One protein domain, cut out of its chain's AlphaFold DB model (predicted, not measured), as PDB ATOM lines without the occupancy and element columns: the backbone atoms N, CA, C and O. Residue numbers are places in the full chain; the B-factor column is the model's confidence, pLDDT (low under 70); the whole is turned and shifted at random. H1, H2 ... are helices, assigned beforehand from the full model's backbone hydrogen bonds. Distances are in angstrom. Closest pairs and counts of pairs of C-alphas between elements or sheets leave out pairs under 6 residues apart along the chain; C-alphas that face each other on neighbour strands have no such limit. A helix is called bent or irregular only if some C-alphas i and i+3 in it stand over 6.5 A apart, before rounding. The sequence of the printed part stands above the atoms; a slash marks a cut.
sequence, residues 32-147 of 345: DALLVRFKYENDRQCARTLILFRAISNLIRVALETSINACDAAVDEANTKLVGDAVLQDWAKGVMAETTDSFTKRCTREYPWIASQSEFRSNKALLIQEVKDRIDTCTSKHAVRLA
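What this domain is: This is residues 32 to 147 of the 345 residues of an uncharacterized protein of Perkinsus marinus (strain ATCC 50983 / TXsc) (UniProt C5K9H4). One very long helix, H1, runs through most of the length of a thin rod; its later part packs side by side with H2 and H4 in a three-helix up-and-down bundle, and its first part, residues 32 to 55, sticks out alone as a straight arm. H2 folds back beside H1, the tiny helix H3 lies at the turn from H2 to H4, and H4 runs back along both. The printed part has 116 residues with four named helices, H1, H2, H3 and H4 in chain order, and no named strand; the class is all helix. The whole is extended, with a radius of gyration of the C-alphas of 21.1 A, and it spans 81 by 19 by 18 A.

Where its parts are: H1, the longest helix, covers residues 32 to 78 and measures 68.8 A from first to last C-alpha; it begins at C-alpha 32, at (-13.946, 22.510, 10.433). H4 covers residues 118 to 147, 43.7 A long, and ends at C-alpha 147, at (-65.057, 20.947, -52.432). H2 covers residues 85 to 108, 34.4 A long, and begins at C-alpha 85, at (-57.183, 30.358, -50.608). H3 is residues 112 to 116, 8.4 A long; it is neither bent nor irregular, but only just: C-alphas 112 and 115 are 6.2 A apart.

How they stand to each other: H1, H2 and H4 form the bundle, up and down in that each runs against the one before it. H1 touches H2 with residues 59 to 74 alone, and the closest C-alphas, of Ser 67 and Thr 99, are 5.5 A apart. These two helices form a hairpin, with a shallow tilt of 17 degrees, opposite ways. H1 touches H4 with residues 57 to 75 alone; the closest C-alphas, of Val 75 and Cys 138, are 6.5 A apart, and the shallow tilt is 11 degrees, the same way. H2 is the hub, touching the three other helices. It touches H4 at a shallow tilt of 21 degrees, opposite ways, with the closest C-alphas, of Ala 92 and Ile 135, 6.3 A apart. H2 touches H3 with residues 104 to 108 alone, the closest C-alphas being those of Thr 108 and Ile 114 at 6.0 A. H3 is close to but not clearly touching H1, with the closest C-alphas, of Ile 56 and Ile 114, 7.8 A apart. H3 is also close to but not clearly touching H4, with the closest C-alphas, of Ile 114 and Phe 120, 6.6 A apart. In H1, H2 and H4 every O i to N i+4 pair is within hydrogen-bond range; in H3 0 of 1 is, while 2 of 2 O i to N i+3 pairs are.

The domain as a whole: The two C-alphas farthest apart, those of Asp 32 and Ala 147, are 81.0 A apart. Without residues 32 to 55, which stand free, the body spans 47 by 17 by 16 A. The printed part has no cut. The links H2 to H3 and H3 to H4 are tight, and H1 to H2 is short. The mean pLDDT of the printed part is 91.8, and no printed residue is under 70.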
ATOM      1  N   ASP A  32     -12.717  23.308  10.469       84.56
ATOM      2  CA  ASP A  32     -13.946  22.510  10.433       84.56
ATOM      3  C   ASP A  32     -15.198  23.397  10.443       84.56
ATOM      4  O   ASP A  32     -16.120  23.190   9.652       84.56
ATOM      5  N   ALA A  33     -15.223  24.445  11.274       82.69
ATOM      6  CA  ALA A  33     -16.317  25.415  11.293       82.69
ATOM      7  C   ALA A  33     -16.457  26.166   9.954       82.69
ATOM      8  O   ALA A  33     -17.574  26.370   9.465       82.69
ATOM      9  N   LEU A  34     -15.336  26.544   9.324       81.56
ATOM     10  CA  LEU A  34     -15.328  27.146   7.987       81.56
ATOM     11  C   LEU A  34     -15.795  26.155   6.914       81.56
ATOM     12  O   LEU A  34     -16.604  26.527   6.068       81.56
ATOM     13  N   LEU A  35     -15.358  24.894   6.971       85.00
ATOM     14  CA  LEU A  35     -15.800  23.822   6.072       85.00
ATOM     15  C   LEU A  35     -17.313  23.600   6.145       85.00
ATOM     16  O   LEU A  35     -17.977  23.528   5.109       85.00
ATOM     17  N   VAL A  36     -17.877  23.545   7.354       85.81
ATOM     18  CA  VAL A  36     -19.328  23.424   7.566       85.81
ATOM     19  C   VAL A  36     -20.065  24.633   6.991       85.81
ATOM     20  O   VAL A  36     -21.078  24.466   6.310       85.81
ATOM     21  N   ARG A  37     -19.543  25.848   7.200       84.12
ATOM     22  CA  ARG A  37     -20.130  27.075   6.648       84.12
ATOM     23  C   ARG A  37     -20.094  27.089   5.121       84.12
ATOM     24  O   ARG A  37     -21.120  27.364   4.508       84.12
ATOM     25  N   PHE A  38     -18.963  26.743   4.506       83.94
ATOM     26  CA  PHE A  38     -18.847  26.648   3.050       83.94
ATOM     27  C   PHE A  38     -19.776  25.587   2.470       83.94
ATOM     28  O   PHE A  38     -20.417  25.833   1.450       83.94
ATOM     29  N   LYS A  39     -19.902  24.432   3.131       85.44
ATOM     30  CA  LYS A  39     -20.842  23.387   2.721       85.44
ATOM     31  C   LYS A  39     -22.286  23.885   2.773       85.44
ATOM     32  O   LYS A  39     -23.004  23.733   1.794       85.44
ATOM     33  N   TYR A  40     -22.685  24.549   3.858       85.38
ATOM     34  CA  TYR A  40     -24.020  25.137   3.985       85.38
ATOM     35  C   TYR A  40     -24.293  26.219   2.925       85.38
ATOM     36  O   TYR A  40     -25.373  26.254   2.336       85.38
ATOM     37  N   GLU A  41     -23.322  27.093   2.651       83.69
ATOM     38  CA  GLU A  41     -23.436  28.140   1.629       83.69
ATOM     39  C   GLU A  41     -23.563  27.529   0.221       83.69
ATOM     40  O   GLU A  41     -24.424  27.951  -0.556       83.69
ATOM     41  N   ASN A  42     -22.772  26.491  -0.079       84.00
ATOM     42  CA  ASN A  42     -22.853  25.728  -1.325       84.00
ATOM     43  C   ASN A  42     -24.196  25.008  -1.464       84.00
ATOM     44  O   ASN A  42     -24.839  25.130  -2.503       84.00
ATOM     45  N   ASP A  43     -24.666  24.317  -0.424       85.44
ATOM     46  CA  ASP A  43     -25.965  23.633  -0.430       85.44
ATOM     47  C   ASP A  43     -27.109  24.637  -0.639       85.44
ATOM     48  O   ASP A  43     -28.041  24.392  -1.411       85.44
ATOM     49  N   ARG A  44     -27.015  25.824  -0.025       85.81
ATOM     50  CA  ARG A  44     -27.976  26.919  -0.206       85.81
ATOM     51  C   ARG A  44     -27.940  27.496  -1.621       85.81
ATOM     52  O   ARG A  44     -29.001  27.801  -2.172       85.81
ATOM     53  N   GLN A  45     -26.757  27.671  -2.209       80.06
ATOM     54  CA  GLN A  45     -26.620  28.097  -3.603       80.06
ATOM     55  C   GLN A  45     -27.189  27.042  -4.554       80.06
ATOM     56  O   GLN A  45     -28.028  27.384  -5.384       80.06
ATOM     57  N   CYS A  46     -26.838  25.766  -4.376       81.69
ATOM     58  CA  CYS A  46     -27.405  24.648  -5.127       81.69
ATOM     59  C   CYS A  46     -28.936  24.639  -5.052       81.69
ATOM     60  O   CYS A  46     -29.594  24.597  -6.090       81.69
ATOM     61  N   ALA A  47     -29.515  24.757  -3.852       83.88
ATOM     62  CA  ALA A  47     -30.964  24.794  -3.667       83.88
ATOM     63  C   ALA A  47     -31.625  25.971  -4.406       83.88
ATOM     64  O   ALA A  47     -32.653  25.788  -5.060       83.88
ATOM     65  N   ARG A  48     -31.026  27.170  -4.362       81.88
ATOM     66  CA  ARG A  48     -31.523  28.350  -5.094       81.88
ATOM     67  C   ARG A  48     -31.504  28.136  -6.605       81.88
ATOM     68  O   ARG A  48     -32.498  28.429  -7.264       81.88
ATOM     69  N   THR A  49     -30.416  27.589  -7.141       82.69
ATOM     70  CA  THR A  49     -30.286  27.300  -8.576       82.69
ATOM     71  C   THR A  49     -31.309  26.257  -9.026       82.69
ATOM     72  O   THR A  49     -31.931  26.413 -10.073       82.69
ATOM     73  N   LEU A  50     -31.554  25.232  -8.206       85.69
ATOM     74  CA  LEU A  50     -32.517  24.166  -8.500       85.69
ATOM     75  C   LEU A  50     -33.969  24.679  -8.497       85.69
ATOM     76  O   LEU A  50     -34.761  24.305  -9.363       85.69
ATOM     77  N   ILE A  51     -34.313  25.574  -7.563       87.62
ATOM     78  CA  ILE A  51     -35.620  26.250  -7.529       87.62
ATOM     79  C   ILE A  51     -35.804  27.124  -8.776       87.62
ATOM     80  O   ILE A  51     -36.850  27.047  -9.419       87.62
ATOM     81  N   LEU A  52     -34.783  27.909  -9.144       83.75
ATOM     82  CA  LEU A  52     -34.819  28.760 -10.335       83.75
ATOM     83  C   LEU A  52     -35.021  27.922 -11.608       83.75
ATOM     84  O   LEU A  52     -35.885  28.233 -12.423       83.75
ATOM     85  N   PHE A  53     -34.280  26.820 -11.744       84.94
ATOM     86  CA  PHE A  53     -34.384  25.916 -12.887       84.94
ATOM     87  C   PHE A  53     -35.787  25.307 -13.017       84.94
ATOM     88  O   PHE A  53     -36.385  25.343 -14.092       84.94
ATOM     89  N   ARG A  54     -36.372  24.823 -11.910       88.12
ATOM     90  CA  ARG A  54     -37.755  24.313 -11.904       88.12
ATOM     91  C   ARG A  54     -38.774  25.388 -12.269       88.12
ATOM     92  O   ARG A  54     -39.718  25.096 -12.999       88.12
ATOM     93  N   ALA A  55     -38.601  26.612 -11.774       86.38
ATOM     94  CA  ALA A  55     -39.490  27.722 -12.105       86.38
ATOM     95  C   ALA A  55     -39.445  28.052 -13.606       86.38
ATOM     96  O   ALA A  55     -40.493  28.224 -14.224       86.38
ATOM     97  N   ILE A  56     -38.251  28.056 -14.208       87.44
ATOM     98  CA  ILE A  56     -38.055  28.317 -15.642       87.44
ATOM     99  C   ILE A  56     -38.643  27.198 -16.499       87.44
ATOM    100  O   ILE A  56     -39.383  27.477 -17.441       87.44
ATOM    101  N   SER A  57     -38.372  25.940 -16.151       88.88
ATOM    102  CA  SER A  57     -38.918  24.787 -16.870       88.88
ATOM    103  C   SER A  57     -40.455  24.789 -16.838       88.88
ATOM    104  O   SER A  57     -41.109  24.627 -17.871       88.88
ATOM    105  N   ASN A  58     -41.053  25.102 -15.681       90.38
ATOM    106  CA  ASN A  58     -42.503  25.269 -15.557       90.38
ATOM    107  C   ASN A  58     -43.043  26.454 -16.370       90.38
ATOM    108  O   ASN A  58     -44.092  26.315 -16.996       90.38
ATOM    109  N   LEU A  59     -42.344  27.595 -16.392       92.00
ATOM    110  CA  LEU A  59     -42.736  28.755 -17.194       92.00
ATOM    111  C   LEU A  59     -42.775  28.411 -18.690       92.00
ATOM    112  O   LEU A  59     -43.768  28.705 -19.353       92.00
ATOM    113  N   ILE A  60     -41.730  27.750 -19.202       92.81
ATOM    114  CA  ILE A  60     -41.647  27.322 -20.606       92.81
ATOM    115  C   ILE A  60     -42.781  26.346 -20.933       92.81
ATOM    116  O   ILE A  60     -43.461  26.517 -21.942       92.81
ATOM    117  N   ARG A  61     -43.026  25.360 -20.060       92.75
ATOM    118  CA  ARG A  61     -44.098  24.371 -20.236       92.75
ATOM    119  C   ARG A  61     -45.481  25.026 -20.301       92.75
ATOM    120  O   ARG A  61     -46.248  24.739 -21.212       92.75
ATOM    121  N   VAL A  62     -45.796  25.919 -19.361       93.19
ATOM    122  CA  VAL A  62     -47.091  26.624 -19.328       93.19
ATOM    123  C   VAL A  62     -47.242  27.550 -20.537       93.19
ATOM    124  O   VAL A  62     -48.325  27.634 -21.119       93.19
ATOM    125  N   ALA A  63     -46.171  28.231 -20.950       93.50
ATOM    126  CA  ALA A  63     -46.187  29.068 -22.144       93.50
ATOM    127  C   ALA A  63     -46.441  28.246 -23.416       93.50
ATOM    128  O   ALA A  63     -47.222  28.685 -24.259       93.50
ATOM    129  N   LEU A  64     -45.826  27.065 -23.538       94.56
ATOM    130  CA  LEU A  64     -46.051  26.127 -24.640       94.56
ATOM    131  C   LEU A  64     -47.520  25.699 -24.697       94.56
ATOM    132  O   LEU A  64     -48.186  25.932 -25.701       94.56
ATOM    133  N   GLU A  65     -48.036  25.155 -23.595       94.06
ATOM    134  CA  GLU A  65     -49.411  24.654 -23.482       94.06
ATOM    135  C   GLU A  65     -50.443  25.747 -23.789       94.06
ATOM    136  O   GLU A  65     -51.363  25.547 -24.576       94.06
ATOM    137  N   THR A  66     -50.248  26.956 -23.253       94.12
ATOM    138  CA  THR A  66     -51.172  28.069 -23.516       94.12
ATOM    139  C   THR A  66     -51.141  28.523 -24.976       94.12
ATOM    140  O   THR A  66     -52.164  28.949 -25.505       94.12
ATOM    141  N   SER A  67     -49.975  28.465 -25.621       93.94
ATOM    142  CA  SER A  67     -49.836  28.865 -27.026       93.94
ATOM    143  C   SER A  67     -50.477  27.826 -27.951       93.94
ATOM    144  O   SER A  67     -51.184  28.201 -28.879       93.94
ATOM    145  N   ILE A  68     -50.326  26.533 -27.648       93.75
ATOM    146  CA  ILE A  68     -51.023  25.456 -28.368       93.75
ATOM    147  C   ILE A  68     -52.544  25.610 -28.228       93.75
ATOM    148  O   ILE A  68     -53.239  25.631 -29.236       93.75
ATOM    149  N   ASN A  69     -53.054  25.834 -27.012       93.69
ATOM    150  CA  ASN A  69     -54.493  26.023 -26.791       93.69
ATOM    151  C   ASN A  69     -55.050  27.257 -27.530       93.69
ATOM    152  O   ASN A  69     -56.198  27.252 -27.968       93.69
ATOM    153  N   ALA A  70     -54.251  28.319 -27.677       93.56
ATOM    154  CA  ALA A  70     -54.636  29.485 -28.471       93.56
ATOM    155  C   ALA A  70     -54.703  29.161 -29.973       93.56
ATOM    156  O   ALA A  70     -55.628  29.607 -30.650       93.56
ATOM    157  N   CYS A  71     -53.768  28.351 -30.481       95.69
ATOM    158  CA  CYS A  71     -53.827  27.837 -31.849       95.69
ATOM    159  C   CYS A  71     -55.076  26.973 -32.066       95.69
ATOM    160  O   CYS A  71     -55.738  27.129 -33.087       95.69
ATOM    161  N   ASP A  72     -55.418  26.096 -31.119       95.00
ATOM    162  CA  ASP A  72     -56.614  25.251 -31.213       95.00
ATOM    163  C   ASP A  72     -57.894  26.104 -31.291       95.00
ATOM    164  O   ASP A  72     -58.726  25.886 -32.168       95.00
ATOM    165  N   ALA A  73     -58.005  27.156 -30.472       94.38
ATOM    166  CA  ALA A  73     -59.131  28.091 -30.540       94.38
ATOM    167  C   ALA A  73     -59.222  28.823 -31.896       94.38
ATOM    168  O   ALA A  73     -60.313  28.977 -32.445       94.38
ATOM    169  N   ALA A  74     -58.084  29.240 -32.462       94.12
ATOM    170  CA  ALA A  74     -58.041  29.875 -33.779       94.12
ATOM    171  C   ALA A  74     -58.410  28.900 -34.914       94.12
ATOM    172  O   ALA A  74     -59.053  29.295 -35.888       94.12
ATOM    173  N   VAL A  75     -58.018  27.628 -34.794       94.81
ATOM    174  CA  VAL A  75     -58.407  26.549 -35.717       94.81
ATOM    175  C   VAL A  75     -59.911  26.291 -35.646       94.81
ATOM    176  O   VAL A  75     -60.557  26.153 -36.685       94.81
ATOM    177  N   ASP A  76     -60.494  26.258 -34.450       93.69
ATOM    178  CA  ASP A  76     -61.938  26.082 -34.275       93.69
ATOM    179  C   ASP A  76     -62.732  27.237 -34.896       93.69
ATOM    180  O   ASP A  76     -63.721  27.002 -35.593       93.69
ATOM    181  N   GLU A  77     -62.267  28.477 -34.725       92.00
ATOM    182  CA  GLU A  77     -62.873  29.647 -35.364       92.00
ATOM    183  C   GLU A  77     -62.788  29.568 -36.895       92.00
ATOM    184  O   GLU A  77     -63.801  29.745 -37.578       92.00
ATOM    185  N   ALA A  78     -61.617  29.226 -37.444       91.44
ATOM    186  CA  ALA A  78     -61.425  29.060 -38.885       91.44
ATOM    187  C   ALA A  78     -62.320  27.960 -39.472       91.44
ATOM    188  O   ALA A  78     -62.802  28.069 -40.598       91.44
ATOM    189  N   ASN A  79     -62.626  26.923 -38.690       89.88
ATOM    190  CA  ASN A  79     -63.539  25.867 -39.105       89.88
ATOM    191  C   ASN A  79     -65.006  26.324 -39.207       89.88
ATOM    192  O   ASN A  79     -65.828  25.581 -39.747       89.88
ATOM    193  N   THR A  80     -65.389  27.514 -38.754       89.19
ATOM    194  CA  THR A  80     -66.797  27.943 -38.831       89.19
ATOM    195  C   THR A  80     -67.222  28.427 -40.215       89.19
ATOM    196  O   THR A  80     -68.407  28.349 -40.539       89.19
ATOM    197  N   LYS A  81     -66.287  28.898 -41.046       89.25
ATOM    198  CA  LYS A  81     -66.594  29.553 -42.325       89.25
ATOM    199  C   LYS A  81     -65.747  29.001 -43.464       89.25
ATOM    200  O   LYS A  81     -64.573  28.686 -43.290       89.25
ATOM    201  N   LEU A  82     -66.356  28.913 -44.642       93.00
ATOM    202  CA  LEU A  82     -65.630  28.687 -45.886       93.00
ATOM    203  C   LEU A  82     -65.052  30.019 -46.361       93.00
ATOM    204  O   LEU A  82     -65.693  31.061 -46.233       93.00
ATOM    205  N   VAL A  83     -63.814  29.979 -46.838       94.06
ATOM    206  CA  VAL A  83     -63.050  31.159 -47.249       94.06
ATOM    207  C   VAL A  83     -62.138  30.794 -48.409       94.06
ATOM    208  O   VAL A  83     -61.807  29.625 -48.597       94.06
ATOM    209  N   GLY A  84     -61.736  31.807 -49.160       93.62
ATOM    210  CA  GLY A  84     -60.745  31.719 -50.216       93.62
ATOM    211  C   GLY A  84     -59.354  31.237 -49.805       93.62
ATOM    212  O   GLY A  84     -58.974  31.294 -48.630       93.62
ATOM    213  N   ASP A  85     -58.560  30.835 -50.800       93.19
ATOM    214  CA  ASP A  85     -57.183  30.358 -50.608       93.19
ATOM    215  C   ASP A  85     -56.277  31.462 -50.036       93.19
ATOM    216  O   ASP A  85     -55.451  31.195 -49.161       93.19
ATOM    217  N   ALA A  86     -56.430  32.713 -50.486       93.81
ATOM    218  CA  ALA A  86     -55.633  33.841 -50.005       93.81
ATOM    219  C   ALA A  86     -55.922  34.146 -48.530       93.81
ATOM    220  O   ALA A  86     -54.997  34.278 -47.727       93.81
ATOM    221  N   VAL A  87     -57.205  34.181 -48.159       94.31
ATOM    222  CA  VAL A  87     -57.640  34.423 -46.776       94.31
ATOM    223  C   VAL A  87     -57.148  33.306 -45.856       94.31
ATOM    224  O   VAL A  87     -56.642  33.583 -44.768       94.31
ATOM    225  N   LEU A  88     -57.232  32.048 -46.301       94.81
ATOM    226  CA  LEU A  88     -56.764  30.897 -45.531       94.81
ATOM    227  C   LEU A  88     -55.238  30.912 -45.338       94.81
ATOM    228  O   LEU A  88     -54.748  30.630 -44.243       94.81
ATOM    229  N   GLN A  89     -54.476  31.286 -46.369       95.06
ATOM    230  CA  GLN A  89     -53.020  31.426 -46.271       95.06
ATOM    231  C   GLN A  89     -52.597  32.562 -45.338       95.06
ATOM    232  O   GLN A  89     -51.634  32.412 -44.582       95.06
ATOM    233  N   ASP A  90     -53.290  33.697 -45.387       95.94
ATOM    234  CA  ASP A  90     -52.993  34.831 -44.517       95.94
ATOM    235  C   ASP A  90     -53.363  34.533 -43.062       95.94
ATOM    236  O   ASP A  90     -52.575  34.831 -42.161       95.94
ATOM    237  N   TRP A  91     -54.480  33.836 -42.829       96.00
ATOM    238  CA  TRP A  91     -54.828  33.291 -41.516       96.00
ATOM    239  C   TRP A  91     -53.737  32.347 -40.989       96.00
ATOM    240  O   TRP A  91     -53.243  32.542 -39.880       96.00
ATOM    241  N   ALA A  92     -53.288  31.380 -41.796       96.19
ATOM    242  CA  ALA A  92     -52.251  30.425 -41.408       96.19
ATOM    243  C   ALA A  92     -50.936  31.120 -41.005       96.19
ATOM    244  O   ALA A  92     -50.333  30.797 -39.975       96.19
ATOM    245  N   LYS A  93     -50.497  32.117 -41.786       96.62
ATOM    246  CA  LYS A  93     -49.317  32.935 -41.457       96.62
ATOM    247  C   LYS A  93     -49.528  33.735 -40.171       96.62
ATOM    248  O   LYS A  93     -48.619  33.786 -39.343       96.62
ATOM    249  N   GLY A  94     -50.709  34.334 -40.010       96.81
ATOM    250  CA  GLY A  94     -51.091  35.106 -38.829       96.81
ATOM    251  C   GLY A  94     -51.042  34.269 -37.554       96.81
ATOM    252  O   GLY A  94     -50.328  34.632 -36.621       96.81
ATOM    253  N   VAL A  95     -51.696  33.102 -37.549       96.56
ATOM    254  CA  VAL A  95     -51.707  32.172 -36.409       96.56
ATOM    255  C   VAL A  95     -50.295  31.696 -36.078       96.56
ATOM    256  O   VAL A  95     -49.891  31.745 -34.917       96.56
ATOM    257  N   MET A  96     -49.498  31.290 -37.069       96.69
ATOM    258  CA  MET A  96     -48.116  30.860 -36.828       96.69
ATOM    259  C   MET A  96     -47.278  31.961 -36.156       96.69
ATOM    260  O   MET A  96     -46.574  31.701 -35.172       96.69
ATOM    261  N   ALA A  97     -47.364  33.192 -36.669       96.56
ATOM    262  CA  ALA A  97     -46.634  34.336 -36.135       96.56
ATOM    263  C   ALA A  97     -47.101  34.695 -34.718       96.56
ATOM    264  O   ALA A  97     -46.282  34.771 -33.803       96.56
ATOM    265  N   GLU A  98     -48.410  34.845 -34.510       95.38
ATOM    266  CA  GLU A  98     -48.991  35.222 -33.220       95.38
ATOM    267  C   GLU A  98     -48.677  34.193 -32.131       95.38
ATOM    268  O   GLU A  98     -48.246  34.556 -31.032       95.38
ATOM    269  N   THR A  99     -48.819  32.905 -32.444       95.44
ATOM    270  CA  THR A  99     -48.576  31.820 -31.488       95.44
ATOM    271  C   THR A  99     -47.102  31.771 -31.077       95.44
ATOM    272  O   THR A  99     -46.769  31.684 -29.890       95.44
ATOM    273  N   THR A 100     -46.197  31.909 -32.051       95.12
ATOM    274  CA  THR A 100     -44.743  31.908 -31.820       95.12
ATOM    275  C   THR A 100     -44.280  33.145 -31.044       95.12
ATOM    276  O   THR A 100     -43.422  33.051 -30.151       95.12
ATOM    277  N   ASP A 101     -44.848  34.310 -31.353       95.12
ATOM    278  CA  ASP A 101     -44.546  35.568 -30.677       95.12
ATOM    279  C   ASP A 101     -45.098  35.590 -29.254       95.12
ATOM    280  O   ASP A 101     -44.399  36.020 -28.336       95.12
ATOM    281  N   SER A 102     -46.316  35.088 -29.041       94.44
ATOM    282  CA  SER A 102     -46.937  34.963 -27.718       94.44
ATOM    283  C   SER A 102     -46.109  34.058 -26.805       94.44
ATOM    284  O   SER A 102     -45.772  34.461 -25.687       94.44
ATOM    285  N   PHE A 103     -45.675  32.894 -27.302       96.06
ATOM    286  CA  PHE A 103     -44.754  32.011 -26.583       96.06
ATOM    287  C   PHE A 103     -43.448  32.725 -26.220       96.06
ATOM    288  O   PHE A 103     -43.027  32.732 -25.060       96.06
ATOM    289  N   THR A 104     -42.818  33.374 -27.207       95.06
ATOM    290  CA  THR A 104     -41.539  34.069 -27.011       95.06
ATOM    291  C   THR A 104     -41.681  35.182 -25.969       95.06
ATOM    292  O   THR A 104     -40.878  35.251 -25.036       95.06
ATOM    293  N   LYS A 105     -42.724  36.014 -26.070       94.19
ATOM    294  CA  LYS A 105     -43.003  37.108 -25.129       94.19
ATOM    295  C   LYS A 105     -43.268  36.579 -23.721       94.19
ATOM    296  O   LYS A 105     -42.667  37.088 -22.782       94.19
ATOM    297  N   ARG A 106     -44.100  35.542 -23.551       92.94
ATOM    298  CA  ARG A 106     -44.401  34.958 -22.226       92.94
ATOM    299  C   ARG A 106     -43.153  34.426 -21.526       92.94
ATOM    300  O   ARG A 106     -42.974  34.688 -20.342       92.94
ATOM    301  N   CYS A 107     -42.279  33.737 -22.256       92.19
ATOM    302  CA  CYS A 107     -41.042  33.190 -21.702       92.19
ATOM    303  C   CYS A 107     -39.999  34.273 -21.381       92.19
ATOM    304  O   CYS A 107     -39.287  34.160 -20.391       92.19
ATOM    305  N   THR A 108     -39.885  35.318 -22.207       92.38
ATOM    306  CA  THR A 108     -38.787  36.302 -22.106       92.38
ATOM    307  C   THR A 108     -39.144  37.578 -21.346       92.38
ATOM    308  O   THR A 108     -38.244  38.357 -21.041       92.38
ATOM    309  N   ARG A 109     -40.424  37.787 -20.998       90.62
ATOM    310  CA  ARG A 109     -40.906  39.008 -20.327       90.62
ATOM    311  C   ARG A 109     -40.163  39.313 -19.030       90.62
ATOM    312  O   ARG A 109     -39.761  40.449 -18.813       90.62
ATOM    313  N   GLU A 110     -40.033  38.316 -18.161       84.31
ATOM    314  CA  GLU A 110     -39.423  38.486 -16.833       84.31
ATOM    315  C   GLU A 110     -37.926  38.168 -16.848       84.31
ATOM    316  O   GLU A 110     -37.147  38.787 -16.124       84.31
ATOM    317  N   TYR A 111     -37.510  37.241 -17.712       86.62
ATOM    318  CA  TYR A 111     -36.134  36.758 -17.784       86.62
ATOM    319  C   TYR A 111     -35.681  36.672 -19.252       86.62
ATOM    320  O   TYR A 111     -35.771  35.609 -19.871       86.62
ATOM    321  N   PRO A 112     -35.154  37.767 -19.837       89.38
ATOM    322  CA  PRO A 112     -34.782  37.810 -21.257       89.38
ATOM    323  C   PRO A 112     -33.738  36.759 -21.664       89.38
ATOM    324  O   PRO A 112     -33.744  36.255 -22.784       89.38
ATOM    325  N   TRP A 113     -32.865  36.378 -20.730       87.62
ATOM    326  CA  TRP A 113     -31.832  35.363 -20.929       87.62
ATOM    327  C   TRP A 113     -32.389  33.936 -21.081       87.62
ATOM    328  O   TRP A 113     -31.655  33.048 -21.509       87.62
ATOM    329  N   ILE A 114     -33.676  33.681 -20.800       90.00
ATOM    330  CA  ILE A 114     -34.303  32.377 -21.092       90.00
ATOM    331  C   ILE A 114     -34.177  32.037 -22.582       90.00
ATOM    332  O   ILE A 114     -33.995  30.872 -22.928       90.00
ATOM    333  N   ALA A 115     -34.161  33.042 -23.464       89.69
ATOM    334  CA  ALA A 115     -34.000  32.841 -24.901       89.69
ATOM    335  C   ALA A 115     -32.695  32.116 -25.287       89.69
ATOM    336  O   ALA A 115     -32.653  31.429 -26.309       89.69
ATOM    337  N   SER A 116     -31.630  32.230 -24.480       89.81
ATOM    338  CA  SER A 116     -30.363  31.540 -24.743       89.81
ATOM    339  C   SER A 116     -30.341  30.094 -24.241       89.81
ATOM    340  O   SER A 116     -29.420  29.354 -24.592       89.81
ATOM    341  N   GLN A 117     -31.332  29.660 -23.459       89.94
ATOM    342  CA  GLN A 117     -31.393  28.299 -22.927       89.94
ATOM    343  C   GLN A 117     -31.714  27.278 -24.029       89.94
ATOM    344  O   GLN A 117     -32.444  27.568 -24.981       89.94
ATOM    345  N   SER A 118     -31.155  26.069 -23.918       90.44
ATOM    346  CA  SER A 118     -31.423  24.973 -24.861       90.44
ATOM    347  C   SER A 118     -32.888  24.540 -24.807       90.44
ATOM    348  O   SER A 118     -33.519  24.388 -25.846       90.44
ATOM    349  N   GLU A 119     -33.453  24.437 -23.603       88.62
ATOM    350  CA  GLU A 119     -34.851  24.056 -23.379       88.62
ATOM    351  C   GLU A 119     -35.830  25.004 -24.071       88.62
ATOM    352  O   GLU A 119     -36.782  24.548 -24.701       88.62
ATOM    353  N   PHE A 120     -35.579  26.315 -24.015       93.25
ATOM    354  CA  PHE A 120     -36.398  27.304 -24.713       93.25
ATOM    355  C   PHE A 120     -36.372  27.081 -26.228       93.25
ATOM    356  O   PHE A 120     -37.424  27.055 -26.865       93.25
ATOM    357  N   ARG A 121     -35.181  26.882 -26.808       93.69
ATOM    358  CA  ARG A 121     -35.020  26.646 -28.250       93.69
ATOM    359  C   ARG A 121     -35.717  25.359 -28.695       93.69
ATOM    360  O   ARG A 121     -36.425  25.385 -29.697       93.69
ATOM    361  N   SER A 122     -35.575  24.278 -27.928       94.25
ATOM    362  CA  SER A 122     -36.239  23.001 -28.210       94.25
ATOM    363  C   SER A 122     -37.764  23.110 -28.123       94.25
ATOM    364  O   SER A 122     -38.452  22.667 -29.036       94.25
ATOM    365  N   ASN A 123     -38.306  23.749 -27.080       94.00
ATOM    366  CA  ASN A 123     -39.756  23.928 -26.936       94.00
ATOM    367  C   ASN A 123     -40.331  24.897 -27.978       94.00
ATOM    368  O   ASN A 123     -41.443  24.690 -28.448       94.00
ATOM    369  N   LYS A 124     -39.575  25.922 -28.391       95.50
ATOM    370  CA  LYS A 124     -39.969  26.800 -29.501       95.50
ATOM    371  C   LYS A 124     -40.042  26.037 -30.823       95.50
ATOM    372  O   LYS A 124     -40.987  26.229 -31.579       95.50
ATOM    373  N   ALA A 125     -39.056  25.185 -31.104       95.50
ATOM    374  CA  ALA A 125     -39.063  24.347 -32.300       95.50
ATOM    375  C   ALA A 125     -40.242  23.363 -32.285       95.50
ATOM    376  O   ALA A 125     -40.941  23.247 -33.288       95.50
ATOM    377  N   LEU A 126     -40.502  22.734 -31.132       95.44
ATOM    378  CA  LEU A 126     -41.666  21.873 -30.930       95.44
ATOM    379  C   LEU A 126     -42.971  22.638 -31.174       95.44
ATOM    380  O   LEU A 126     -43.793  22.169 -31.945       95.44
ATOM    381  N   LEU A 127     -43.135  23.836 -30.600       96.56
ATOM    382  CA  LEU A 127     -44.314  24.677 -30.829       96.56
ATOM    383  C   LEU A 127     -44.536  24.956 -32.317       96.56
ATOM    384  O   LEU A 127     -45.649  24.800 -32.802       96.56
ATOM    385  N   ILE A 128     -43.489  25.372 -33.037       96.75
ATOM    386  CA  ILE A 128     -43.588  25.689 -34.468       96.75
ATOM    387  C   ILE A 128     -44.068  24.467 -35.255       96.75
ATOM    388  O   ILE A 128     -44.928  24.602 -36.120       96.75
ATOM    389  N   GLN A 129     -43.533  23.283 -34.952       97.12
ATOM    390  CA  GLN A 129     -43.958  22.043 -35.594       97.12
ATOM    391  C   GLN A 129     -45.418  21.705 -35.257       97.12
ATOM    392  O   GLN A 129     -46.225  21.489 -36.153       97.12
ATOM    393  N   GLU A 130     -45.775  21.748 -33.979       96.12
ATOM    394  CA  GLU A 130     -47.089  21.369 -33.450       96.12
ATOM    395  C   GLU A 130     -48.220  22.291 -33.958       96.12
ATOM    396  O   GLU A 130     -49.331  21.839 -34.251       96.12
ATOM    397  N   VAL A 131     -47.924  23.589 -34.099       96.75
ATOM    398  CA  VAL A 131     -48.811  24.599 -34.704       96.75
ATOM    399  C   VAL A 131     -48.917  24.391 -36.210       96.75
ATOM    400  O   VAL A 131     -50.012  24.469 -36.764       96.75
ATOM    401  N   LYS A 132     -47.801  24.090 -36.884       96.94
ATOM    402  CA  LYS A 132     -47.807  23.818 -38.323       96.94
ATOM    403  C   LYS A 132     -48.682  22.608 -38.645       96.94
ATOM    404  O   LYS A 132     -49.550  22.714 -39.502       96.94
ATOM    405  N   ASP A 133     -48.515  21.509 -37.918       96.94
ATOM    406  CA  ASP A 133     -49.278  20.278 -38.142       96.94
ATOM    407  C   ASP A 133     -50.792  20.506 -37.948       96.94
ATOM    408  O   ASP A 133     -51.616  19.976 -38.700       96.94
ATOM    409  N   ARG A 134     -51.179  21.360 -36.989       95.88
ATOM    410  CA  ARG A 134     -52.575  21.791 -36.786       95.88
ATOM    411  C   ARG A 134     -53.104  22.633 -37.939       95.88
ATOM    412  O   ARG A 134     -54.204  22.366 -38.420       95.88
ATOM    413  N   ILE A 135     -52.332  23.615 -38.395       96.81
ATOM    414  CA  ILE A 135     -52.686  24.465 -39.539       96.81
ATOM    415  C   ILE A 135     -52.836  23.621 -40.809       96.81
ATOM    416  O   ILE A 135     -53.831  23.765 -41.519       96.81
ATOM    417  N   ASP A 136     -51.908  22.701 -41.075       96.56
ATOM    418  CA  ASP A 136     -51.941  21.814 -42.242       96.56
ATOM    419  C   ASP A 136     -53.162  20.870 -42.176       96.56
ATOM    420  O   ASP A 136     -53.875  20.657 -43.165       96.56
ATOM    421  N   THR A 137     -53.486  20.366 -40.982       96.56
ATOM    422  CA  THR A 137     -54.701  19.568 -40.746       96.56
ATOM    423  C   THR A 137     -55.977  20.391 -40.949       96.56
ATOM    424  O   THR A 137     -56.944  19.902 -41.534       96.56
ATOM    425  N   CYS A 138     -56.003  21.642 -40.491       95.44
ATOM    426  CA  CYS A 138     -57.135  22.547 -40.686       95.44
ATOM    427  C   CYS A 138     -57.335  22.866 -42.171       95.44
ATOM    428  O   CYS A 138     -58.438  22.734 -42.692       95.44
ATOM    429  N   THR A 139     -56.251  23.202 -42.870       95.31
ATOM    430  CA  THR A 139     -56.244  23.545 -44.297       95.31
ATOM    431  C   THR A 139     -56.732  22.378 -45.154       95.31
ATOM    432  O   THR A 139     -57.572  22.557 -46.032       95.31
ATOM    433  N   SER A 140     -56.274  21.156 -44.871       94.94
ATOM    434  CA  SER A 140     -56.725  19.968 -45.607       94.94
ATOM    435  C   SER A 140     -58.205  19.650 -45.365       94.94
ATOM    436  O   SER A 140     -58.934  19.363 -46.315       94.94
ATOM    437  N   LYS A 141     -58.689  19.752 -44.120       95.38
ATOM    438  CA  LYS A 141     -60.122  19.592 -43.807       95.38
ATOM    439  C   LYS A 141     -60.983  20.676 -44.449       95.38
ATOM    440  O   LYS A 141     -62.083  20.379 -44.913       95.38
ATOM    441  N   HIS A 142     -60.497  21.914 -44.468       95.38
ATOM    442  CA  HIS A 142     -61.170  23.035 -45.114       95.38
ATOM    443  C   HIS A 142     -61.321  22.786 -46.617       95.38
ATOM    444  O   HIS A 142     -62.443  22.838 -47.112       95.38
ATOM    445  N   ALA A 143     -60.254  22.367 -47.305       94.44
ATOM    446  CA  ALA A 143     -60.300  22.046 -48.732       94.44
ATOM    447  C   ALA A 143     -61.348  20.968 -49.068       94.44
ATOM    448  O   ALA A 143     -62.091  21.102 -50.040       94.44
ATOM    449  N   VAL A 144     -61.460  19.919 -48.241       95.06
ATOM    450  CA  VAL A 144     -62.485  18.873 -48.415       95.06
ATOM    451  C   VAL A 144     -63.896  19.438 -48.251       95.06
ATOM    452  O   VAL A 144     -64.779  19.132 -49.048       95.06
ATOM    453  N   ARG A 145     -64.119  20.273 -47.234       95.19
ATOM    454  CA  ARG A 145     -65.427  20.894 -46.988       95.19
ATOM    455  C   ARG A 145     -65.816  21.874 -48.083       95.19
ATOM    456  O   ARG A 145     -66.973  21.880 -48.482       95.19
ATOM    457  N   LEU A 146     -64.862  22.669 -48.562       95.38
ATOM    458  CA  LEU A 146     -65.068  23.595 -49.667       95.38
ATOM    459  C   LEU A 146     -65.459  22.837 -50.938       95.38
ATOM    460  O   LEU A 146     -66.444  23.184 -51.578       95.38
ATOM    461  N   ALA A 147     -64.734  21.767 -51.270       95.50
ATOM    462  CA  ALA A 147     -65.057  20.947 -52.432       95.50
ATOM    463  C   ALA A 147     -66.445  20.297 -52.321       95.50
ATOM    464  O   ALA A 147     -67.183  20.260 -53.300       95.50
TER     465      ALA A 147